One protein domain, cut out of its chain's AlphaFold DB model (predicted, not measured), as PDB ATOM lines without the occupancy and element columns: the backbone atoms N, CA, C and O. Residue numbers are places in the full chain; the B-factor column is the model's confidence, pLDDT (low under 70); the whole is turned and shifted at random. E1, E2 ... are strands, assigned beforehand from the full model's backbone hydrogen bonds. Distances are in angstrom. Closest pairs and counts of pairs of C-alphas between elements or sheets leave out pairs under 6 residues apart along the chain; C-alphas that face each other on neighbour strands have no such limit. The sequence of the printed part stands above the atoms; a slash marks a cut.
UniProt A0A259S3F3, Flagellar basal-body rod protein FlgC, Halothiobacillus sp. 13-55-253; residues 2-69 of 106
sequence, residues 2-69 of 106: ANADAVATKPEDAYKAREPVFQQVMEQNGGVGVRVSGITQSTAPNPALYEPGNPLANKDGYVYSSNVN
ATOM      1  N   ALA A   2     -40.850 -24.611  27.865       62.56
ATOM      2  CA  ALA A   2     -41.018 -23.998  29.182       62.56
ATOM      3  C   ALA A   2     -40.525 -22.541  29.156       62.56
ATOM      4  O   ALA A   2     -39.384 -22.293  28.786       62.56
ATOM      5  N   ASN A   3     -41.383 -21.593  29.545       65.75
ATOM      6  CA  ASN A   3     -41.047 -20.180  29.784       65.75
ATOM      7  C   ASN A   3     -40.436 -19.402  28.593       65.75
ATOM      8  O   ASN A   3     -39.878 -18.325  28.799       65.75
ATOM      9  N   ALA A   4     -40.541 -19.918  27.363       62.31
ATOM     10  CA  ALA A   4     -40.098 -19.223  26.148       62.31
ATOM     11  C   ALA A   4     -41.047 -18.070  25.772       62.31
ATOM     12  O   ALA A   4     -40.592 -16.991  25.413       62.31
ATOM     13  N   ASP A   5     -42.353 -18.267  25.965       65.25
ATOM     14  CA  ASP A   5     -43.392 -17.265  25.682       65.25
ATOM     15  C   ASP A   5     -43.668 -16.336  26.881       65.25
ATOM     16  O   ASP A   5     -44.639 -15.581  26.894       65.25
ATOM     17  N   ALA A   6     -42.843 -16.413  27.932       71.56
ATOM     18  CA  ALA A   6     -42.995 -15.565  29.104       71.56
ATOM     19  C   ALA A   6     -42.621 -14.119  28.753       71.56
ATOM     20  O   ALA A   6     -41.505 -13.842  28.306       71.56
ATOM     21  N   VAL A   7     -43.560 -13.208  28.989       73.38
ATOM     22  CA  VAL A   7     -43.420 -11.774  28.739       73.38
ATOM     23  C   VAL A   7     -43.636 -10.992  30.030       73.38
ATOM     24  O   VAL A   7     -44.473 -11.360  30.856       73.38
ATOM     25  N   ALA A   8     -42.871  -9.921  30.210       78.25
ATOM     26  CA  ALA A   8     -42.921  -9.078  31.396       78.25
ATOM     27  C   ALA A   8     -42.914  -7.590  31.036       78.25
ATOM     28  O   ALA A   8     -42.340  -7.165  30.035       78.25
ATOM     29  N   THR A   9     -43.526  -6.782  31.900       75.62
ATOM     30  CA  THR A   9     -43.582  -5.319  31.754       75.62
ATOM     31  C   THR A   9     -42.240  -4.652  32.040       75.62
ATOM     32  O   THR A   9     -41.965  -3.561  31.542       75.62
ATOM     33  N   LYS A  10     -41.381  -5.301  32.831       74.81
ATOM     34  CA  LYS A  10     -40.048  -4.802  33.165       74.81
ATOM     35  C   LYS A  10     -38.957  -5.797  32.763       74.81
ATOM     36  O   LYS A  10     -39.182  -7.003  32.854       74.81
ATOM     37  N   PRO A  11     -37.749  -5.315  32.418       69.94
ATOM     38  CA  PRO A  11     -36.638  -6.193  32.054       69.94
ATOM     39  C   PRO A  11     -36.147  -7.063  33.220       69.94
ATOM     40  O   PRO A  11     -35.622  -8.148  33.000       69.94
ATOM     41  N   GLU A  12     -36.311  -6.593  34.457       72.44
ATOM     42  CA  GLU A  12     -35.945  -7.314  35.685       72.44
ATOM     43  C   GLU A  12     -36.885  -8.486  36.007       72.44
ATOM     44  O   GLU A  12     -36.449  -9.476  36.593       72.44
ATOM     45  N   ASP A  13     -38.134  -8.403  35.548       73.50
ATOM     46  CA  ASP A  13     -39.163  -9.429  35.740       73.50
ATOM     47  C   ASP A  13     -39.203 -10.438  34.576       73.50
ATOM     48  O   ASP A  13     -39.866 -11.474  34.658       73.50
ATOM     49  N   ALA A  14     -38.497 -10.149  33.477       77.38
ATOM     50  CA  ALA A  14     -38.433 -11.022  32.315       77.38
ATOM     51  C   ALA A  14     -37.628 -12.292  32.630       77.38
ATOM     52  O   ALA A  14     -36.543 -12.255  33.218       77.38
ATOM     53  N   TYR A  15     -38.165 -13.445  32.224       76.31
ATOM     54  CA  TYR A  15     -37.540 -14.729  32.521       76.31
ATOM     55  C   TYR A  15     -36.171 -14.839  31.840       76.31
ATOM     56  O   TYR A  15     -36.022 -14.521  30.659       76.31
ATOM     57  N   LYS A  16     -35.167 -15.314  32.583       77.38
ATOM     58  CA  LYS A  16     -33.851 -15.629  32.021       77.38
ATOM     59  C   LYS A  16     -33.650 -17.134  31.945       77.38
ATOM     60  O   LYS A  16     -33.920 -17.843  32.915       77.38
ATOM     61  N   ALA A  17     -33.125 -17.596  30.817       78.69
ATOM     62  CA  ALA A  17     -32.715 -18.969  30.592       78.69
ATOM     63  C   ALA A  17     -31.756 -19.423  31.697       78.69
ATOM     64  O   ALA A  17     -30.877 -18.671  32.136       78.69
ATOM     65  N   ARG A  18     -31.970 -20.648  32.172       80.06
ATOM     66  CA  ARG A  18     -31.186 -21.282  33.228       80.06
ATOM     67  C   ARG A  18     -30.657 -22.598  32.699       80.06
ATOM     68  O   ARG A  18     -31.449 -23.449  32.306       80.06
ATOM     69  N   GLU A  19     -29.346 -22.768  32.752       75.56
ATOM     70  CA  GLU A  19     -28.668 -23.955  32.248       75.56
ATOM     71  C   GLU A  19     -28.021 -24.726  33.407       75.56
ATOM     72  O   GLU A  19     -27.277 -24.143  34.207       75.56
ATOM     73  N   PRO A  20     -28.302 -26.033  33.551       78.88
ATOM     74  CA  PRO A  20     -27.620 -26.865  34.530       78.88
ATOM     75  C   PRO A  20     -26.187 -27.161  34.071       78.88
ATOM     76  O   PRO A  20     -25.954 -27.634  32.961       78.88
ATOM     77  N   VAL A  21     -25.219 -26.934  34.956       79.81
ATOM     78  CA  VAL A  21     -23.816 -27.295  34.731       79.81
ATOM     79  C   VAL A  21     -23.574 -28.681  35.314       79.81
ATOM     80  O   VAL A  21     -23.731 -28.898  36.518       79.81
ATOM     81  N   PHE A  22     -23.173 -29.622  34.464       80.31
ATOM     82  CA  PHE A  22     -22.855 -30.987  34.870       80.31
ATOM     83  C   PHE A  22     -21.357 -31.146  35.122       80.31
ATOM     84  O   PHE A  22     -20.529 -30.658  34.359       80.31
ATOM     85  N   GLN A  23     -21.011 -31.872  36.181       76.31
ATOM     86  CA  GLN A  23     -19.644 -32.248  36.509       76.31
ATOM     87  C   GLN A  23     -19.531 -33.768  36.579       76.31
ATOM     88  O   GLN A  23     -20.377 -34.448  37.166       76.31
ATOM     89  N   GLN A  24     -18.467 -34.294  35.976       75.62
ATOM     90  CA  GLN A  24     -18.139 -35.710  36.031       75.62
ATOM     91  C   GLN A  24     -17.616 -36.067  37.425       75.62
ATOM     92  O   GLN A  24     -16.740 -35.388  37.964       75.62
ATOM     93  N   VAL A  25     -18.153 -37.137  38.004       78.25
ATOM     94  CA  VAL A  25     -17.720 -37.672  39.294       78.25
ATOM     95  C   VAL A  25     -17.304 -39.123  39.087       78.25
ATOM     96  O   VAL A  25     -18.092 -39.932  38.604       78.25
ATOM     97  N   MET A  26     -16.061 -39.444  39.443       74.12
ATOM     98  CA  MET A  26     -15.604 -40.830  39.558       74.12
ATOM     99  C   MET A  26     -16.229 -41.432  40.817       74.12
ATOM    100  O   MET A  26     -15.956 -40.977  41.930       74.12
ATOM    101  N   GLU A  27     -17.084 -42.431  40.649       74.38
ATOM    102  CA  GLU A  27     -17.597 -43.214  41.765       74.38
ATOM    103  C   GLU A  27     -16.528 -44.199  42.246       74.38
ATOM    104  O   GLU A  27     -15.743 -44.725  41.456       74.38
ATOM    105  N   GLN A  28     -16.513 -44.489  43.552       67.94
ATOM    106  CA  GLN A  28     -15.529 -45.395  44.170       67.94
ATOM    107  C   GLN A  28     -15.511 -46.804  43.552       67.94
ATOM    108  O   GLN A  28     -14.510 -47.503  43.663       67.94
ATOM    109  N   ASN A  29     -16.577 -47.194  42.850       73.06
ATOM    110  CA  ASN A  29     -16.695 -48.478  42.159       73.06
ATOM    111  C   ASN A  29     -16.140 -48.458  40.717       73.06
ATOM    112  O   ASN A  29     -16.399 -49.385  39.954       73.06
ATOM    113  N   GLY A  30     -15.422 -47.402  40.313       69.25
ATOM    114  CA  GLY A  30     -14.896 -47.244  38.950       69.25
ATOM    115  C   GLY A  30     -15.940 -46.800  37.918       69.25
ATOM    116  O   GLY A  30     -15.661 -46.794  36.721       69.25
ATOM    117  N   GLY A  31     -17.141 -46.428  38.372       71.88
ATOM    118  CA  GLY A  31     -18.194 -45.853  37.540       71.88
ATOM    119  C   GLY A  31     -17.971 -44.363  37.285       71.88
ATOM    120  O   GLY A  31     -17.441 -43.643  38.129       71.88
ATOM    121  N   VAL A  32     -18.405 -43.885  36.121       73.38
ATOM    122  CA  VAL A  32     -18.409 -42.459  35.780       73.38
ATOM    123  C   VAL A  32     -19.839 -41.941  35.909       73.38
ATOM    124  O   VAL A  32     -20.690 -42.253  35.079       73.38
ATOM    125  N   GLY A  33     -20.103 -41.162  36.957       75.00
ATOM    126  CA  GLY A  33     -21.382 -40.494  37.190       75.00
ATOM    127  C   GLY A  33     -21.362 -39.032  36.739       75.00
ATOM    128  O   GLY A  33     -20.304 -38.417  36.593       75.00
ATOM    129  N   VAL A  34     -22.546 -38.449  36.547       76.69
ATOM    130  CA  VAL A  34     -22.718 -37.001  36.351       76.69
ATOM    131  C   VAL A  34     -23.481 -36.419  37.534       76.69
ATOM    132  O   VAL A  34     -24.509 -36.949  37.949       76.69
ATOM    133  N   ARG A  35     -22.978 -35.319  38.095       77.81
ATOM    134  CA  ARG A  35     -23.648 -34.549  39.147       77.81
ATOM    135  C   ARG A  35     -23.923 -33.141  38.640       77.81
ATOM    136  O   ARG A  35     -23.092 -32.560  37.949       77.81
ATOM    137  N   VAL A  36     -25.063 -32.573  39.020       80.88
ATOM    138  CA  VAL A  36     -25.332 -31.146  38.810       80.88
ATOM    139  C   VAL A  36     -24.447 -30.345  39.769       80.88
ATOM    140  O   VAL A  36     -24.610 -30.435  40.983       80.88
ATOM    141  N   SER A  37     -23.482 -29.611  39.219       77.00
ATOM    142  CA  SER A  37     -22.551 -28.761  39.970       77.00
ATOM    143  C   SER A  37     -23.179 -27.402  40.301       77.00
ATOM    144  O   SER A  37     -22.920 -26.828  41.355       77.00
ATOM    145  N   GLY A  38     -24.082 -26.919  39.444       79.88
ATOM    146  CA  GLY A  38     -24.840 -25.693  39.675       79.88
ATOM    147  C   GLY A  38     -25.825 -25.388  38.552       79.88
ATOM    148  O   GLY A  38     -25.926 -26.134  37.579       79.88
ATOM    149  N   ILE A  39     -26.547 -24.279  38.694       80.00
ATOM    150  CA  ILE A  39     -27.419 -23.721  37.657       80.00
ATOM    151  C   ILE A  39     -26.876 -22.331  37.335       80.00
ATOM    152  O   ILE A  39     -26.813 -21.483  38.225       80.00
ATOM    153  N   THR A  40     -26.474 -22.104  36.089       78.62
ATOM    154  CA  THR A  40     -26.060 -20.780  35.618       78.62
ATOM    155  C   THR A  40     -27.232 -20.084  34.935       78.62
ATOM    156  O   THR A  40     -28.060 -20.727  34.292       78.62
ATOM    157  N   GLN A  41     -27.337 -18.769  35.106       77.19
ATOM    158  CA  GLN A  41     -28.357 -17.952  34.455       77.19
ATOM    159  C   GLN A  41     -27.728 -17.225  33.269       77.19
ATOM    160  O   GLN A  41     -26.630 -16.681  33.388       77.19
ATOM    161  N   SER A  42     -28.430 -17.195  32.137       76.06
ATOM    162  CA  SER A  42     -27.953 -16.499  30.945       76.06
ATOM    163  C   SER A  42     -27.756 -15.006  31.226       76.06
ATOM    164  O   SER A  42     -28.618 -14.336  31.810       76.06
ATOM    165  N   THR A  43     -26.601 -14.487  30.807       74.69
ATOM    166  CA  THR A  43     -26.227 -13.070  30.905       74.69
ATOM    167  C   THR A  43     -26.778 -12.237  29.748       74.69
ATOM    168  O   THR A  43     -26.677 -11.011  29.789       74.69
ATOM    169  N   ALA A  44     -27.382 -12.876  28.738       75.75
ATOM    170  CA  ALA A  44     -27.952 -12.186  27.591       75.75
ATOM    171  C   ALA A  44     -29.116 -11.273  28.022       75.75
ATOM    172  O   ALA A  44     -29.953 -11.692  28.835       75.75
ATOM    173  N   PRO A  45     -29.198 -10.039  27.498       75.50
ATOM    174  CA  PRO A  45     -30.325  -9.161  27.770       75.50
ATOM    175  C   PRO A  45     -31.620  -9.748  27.196       75.50
ATOM    176  O   PRO A  45     -31.629 -10.356  26.127       75.50
ATOM    177  N   ASN A  46     -32.720  -9.542  27.915       80.69
ATOM    178  CA  ASN A  46     -34.062  -9.882  27.458       80.69
ATOM    179  C   ASN A  46     -34.471  -8.962  26.291       80.69
ATOM    180  O   ASN A  46     -34.328  -7.741  26.427       80.69
ATOM    181  N   PRO A  47     -34.958  -9.497  25.154       78.69
ATOM    182  CA  PRO A  47     -35.371  -8.669  24.026       78.69
ATOM    183  C   PRO A  47     -36.543  -7.762  24.416       78.69
ATOM    184  O   PRO A  47     -37.486  -8.206  25.069       78.69
ATOM    185  N   ALA A  48     -36.499  -6.499  23.993       80.44
ATOM    186  CA  ALA A  48     -37.631  -5.585  24.099       80.44
ATOM    187  C   ALA A  48     -38.401  -5.578  22.771       80.44
ATOM    188  O   ALA A  48     -37.825  -5.284  21.722       80.44
ATOM    189  N   LEU A  49     -39.694  -5.883  22.821       80.38
ATOM    190  CA  LEU A  49     -40.603  -5.859  21.681       80.38
ATOM    191  C   LEU A  49     -41.604  -4.717  21.858       80.38
ATOM    192  O   LEU A  49     -42.187  -4.557  22.926       80.38
ATOM    193  N   TYR A  50     -41.796  -3.905  20.824       81.69
ATOM    194  CA  TYR A  50     -42.771  -2.817  20.858       81.69
ATOM    195  C   TYR A  50     -44.166  -3.354  20.515       81.69
ATOM    196  O   TYR A  50     -44.443  -3.667  19.358       81.69
ATOM    197  N   GLU A  51     -45.038  -3.454  21.518       78.31
ATOM    198  CA  GLU A  51     -46.430  -3.896  21.389       78.31
ATOM    199  C   GLU A  51     -47.359  -3.013  22.245       78.31
ATOM    200  O   GLU A  51     -47.816  -3.422  23.312       78.31
ATOM    201  N   PRO A  52     -47.704  -1.798  21.790       76.69
ATOM    202  CA  PRO A  52     -48.494  -0.842  22.576       76.69
ATOM    203  C   PRO A  52     -49.930  -1.305  22.888       76.69
ATOM    204  O   PRO A  52     -50.589  -0.720  23.742       76.69
ATOM    205  N   GLY A  53     -50.430  -2.341  22.204       78.69
ATOM    206  CA  GLY A  53     -51.729  -2.965  22.479       78.69
ATOM    207  C   GLY A  53     -51.679  -4.135  23.469       78.69
ATOM    208  O   GLY A  53     -52.723  -4.713  23.769       78.69
ATOM    209  N   ASN A  54     -50.494  -4.518  23.952       76.81
ATOM    210  CA  ASN A  54     -50.330  -5.640  24.870       76.81
ATOM    211  C   ASN A  54     -50.634  -5.186  26.317       76.81
ATOM    212  O   ASN A  54     -50.057  -4.198  26.769       76.81
ATOM    213  N   PRO A  55     -51.501  -5.882  27.082       78.38
ATOM    214  CA  PRO A  55     -51.814  -5.523  28.472       78.38
ATOM    215  C   PRO A  55     -50.603  -5.565  29.416       78.38
ATOM    216  O   PRO A  55     -50.658  -5.005  30.508       78.38
ATOM    217  N   LEU A  56     -49.520  -6.228  29.005       76.75
ATOM    218  CA  LEU A  56     -48.261  -6.311  29.740       76.75
ATOM    219  C   LEU A  56     -47.222  -5.289  29.261       76.75
ATOM    220  O   LEU A  56     -46.107  -5.290  29.782       76.75
ATOM    221  N   ALA A  57     -47.562  -4.419  28.305       79.50
ATOM    222  CA  ALA A  57     -46.678  -3.362  27.841       79.50
ATOM    223  C   ALA A  57     -46.429  -2.311  28.930       79.50
ATOM    224  O   ALA A  57     -47.301  -1.969  29.733       79.50
ATOM    225  N   ASN A  58     -45.211  -1.783  28.958       78.06
ATOM    226  CA  ASN A  58     -44.845  -0.677  29.826       78.06
ATOM    227  C   ASN A  58     -45.477   0.644  29.341       78.06
ATOM    228  O   ASN A  58     -46.158   0.701  28.317       78.06
ATOM    229  N   LYS A  59     -45.229   1.734  30.076       78.50
ATOM    230  CA  LYS A  59     -45.762   3.074  29.754       78.50
ATOM    231  C   LYS A  59     -45.368   3.577  28.359       78.50
ATOM    232  O   LYS A  59     -46.070   4.421  27.813       78.50
ATOM    233  N   ASP A  60     -44.286   3.041  27.806       79.50
ATOM    234  CA  ASP A  60     -43.735   3.400  26.503       79.50
ATOM    235  C   ASP A  60     -44.169   2.419  25.393       79.50
ATOM    236  O   ASP A  60     -43.742   2.566  24.254       79.50
ATOM    237  N   GLY A  61     -45.012   1.420  25.698       77.81
ATOM    238  CA  GLY A  61     -45.526   0.439  24.736       77.81
ATOM    239  C   GLY A  61     -44.621  -0.773  24.486       77.81
ATOM    240  O   GLY A  61     -44.847  -1.506  23.527       77.81
ATOM    241  N   TYR A  62     -43.603  -1.002  25.317       82.44
ATOM    242  CA  TYR A  62     -42.672  -2.127  25.184       82.44
ATOM    243  C   TYR A  62     -42.986  -3.278  26.136       82.44
ATOM    244  O   TYR A  62     -43.357  -3.069  27.291       82.44
ATOM    245  N   VAL A  63     -42.742  -4.496  25.668       82.38
ATOM    246  CA  VAL A  63     -42.824  -5.746  26.422       82.38
ATOM    247  C   VAL A  63     -41.459  -6.423  26.380       82.38
ATOM    248  O   VAL A  63     -40.795  -6.422  25.344       82.38
ATOM    249  N   TYR A  64     -41.022  -7.000  27.492       81.31
ATOM    250  CA  TYR A  64     -39.752  -7.718  27.572       81.31
ATOM    251  C   TYR A  64     -40.009  -9.217  27.499       81.31
ATOM    252  O   TYR A  64     -40.707  -9.767  28.353       81.31
ATOM    253  N   SER A  65     -39.463  -9.880  26.482       79.81
ATOM    254  CA  SER A  65     -39.607 -11.324  26.304       79.81
ATOM    255  C   SER A  65     -38.497 -12.104  27.007       79.81
ATOM    256  O   SER A  65     -37.436 -11.579  27.359       79.81
ATOM    257  N   SER A  66     -38.748 -13.388  27.246       79.81
ATOM    258  CA  SER A  66     -37.741 -14.333  27.715       79.81
ATOM    259  C   SER A  66     -36.530 -14.367  26.774       79.81
ATOM    260  O   SER A  66     -36.681 -14.306  25.556       79.81
ATOM    261  N   ASN A  67     -35.319 -14.489  27.323       79.44
ATOM    262  CA  ASN A  67     -34.102 -14.687  26.519       79.44
ATOM    263  C   ASN A  67     -33.840 -16.175  26.195       79.44
ATOM    264  O   ASN A  67     -32.764 -16.519  25.714       79.44
ATOM    265  N   VAL A  68     -34.803 -17.057  26.488       75.50
ATOM    266  CA  VAL A  68     -34.758 -18.473  26.112       75.50
ATOM    267  C   VAL A  68     -34.827 -18.572  24.592       75.50
ATOM    268  O   VAL A  68     -35.807 -18.128  24.002       75.50
ATOM    269  N   ASN A  69     -33.811 -19.169  23.963       74.88
ATOM    270  CA  ASN A  69     -33.798 -19.406  22.522       74.88
ATOM    271  C   ASN A  69     -34.401 -20.790  22.206       74.88
ATOM    272  O   ASN A  69     -33.760 -21.810  22.465       74.88
TER     273      ASN A  69
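Overview. This is residues 2 to 69 of the 106 residues of the protein "Flagellar basal-body rod protein FlgC" of Halothiobacillus sp. 13-55-253 (UniProt A0A259S3F3). With little regular structure, the domain is a rod: a long two-stranded hairpin, E1 and E2, makes one end, and a loop-rich head with the small hairpin E3 and E4 makes the other. The 68 printed residues hold four named strands, E1 to E4 in chain order, and no named helix; both sheets are antiparallel pairs. The class is all strand, with 26 residues in named elements. The whole is extended, radius of gyration of the C-alphas 18.2 A, spans 61 by 18 by 15 A.

Arrangement. Residues 7 to 8 pair antiparallel with residues 64 to 65 of E4, residues 62 to 65. E1, residues 18 to 26, and E2, residues 32 to 41, form an antiparallel hairpin at 155 degrees; N 21 and O 38 are 2.8 A apart, within hydrogen-bond range. E3, residues 48 to 50, is apart from E2 and forms an antiparallel hairpin with E4 at 138 degrees, N 49 to O 63 2.8 A.

Along the chain. E1 runs 25.8 A from C-alpha 18 at (-31.186, -21.282, 33.228), and E2 26.5 A. E3 spans 6.7 A; E4 spans 9.8 A to C-alpha 65 at (-39.607, -11.324, 26.304).

Size, cuts and confidence. The C-alphas farthest apart, Asn 29 and Gly 53, are 60.7 A apart. The printed part has no cut. The link E3 to E4 is long, 11 residues. Residues 2 to 5, 11, 28 and 30 are under pLDDT 70.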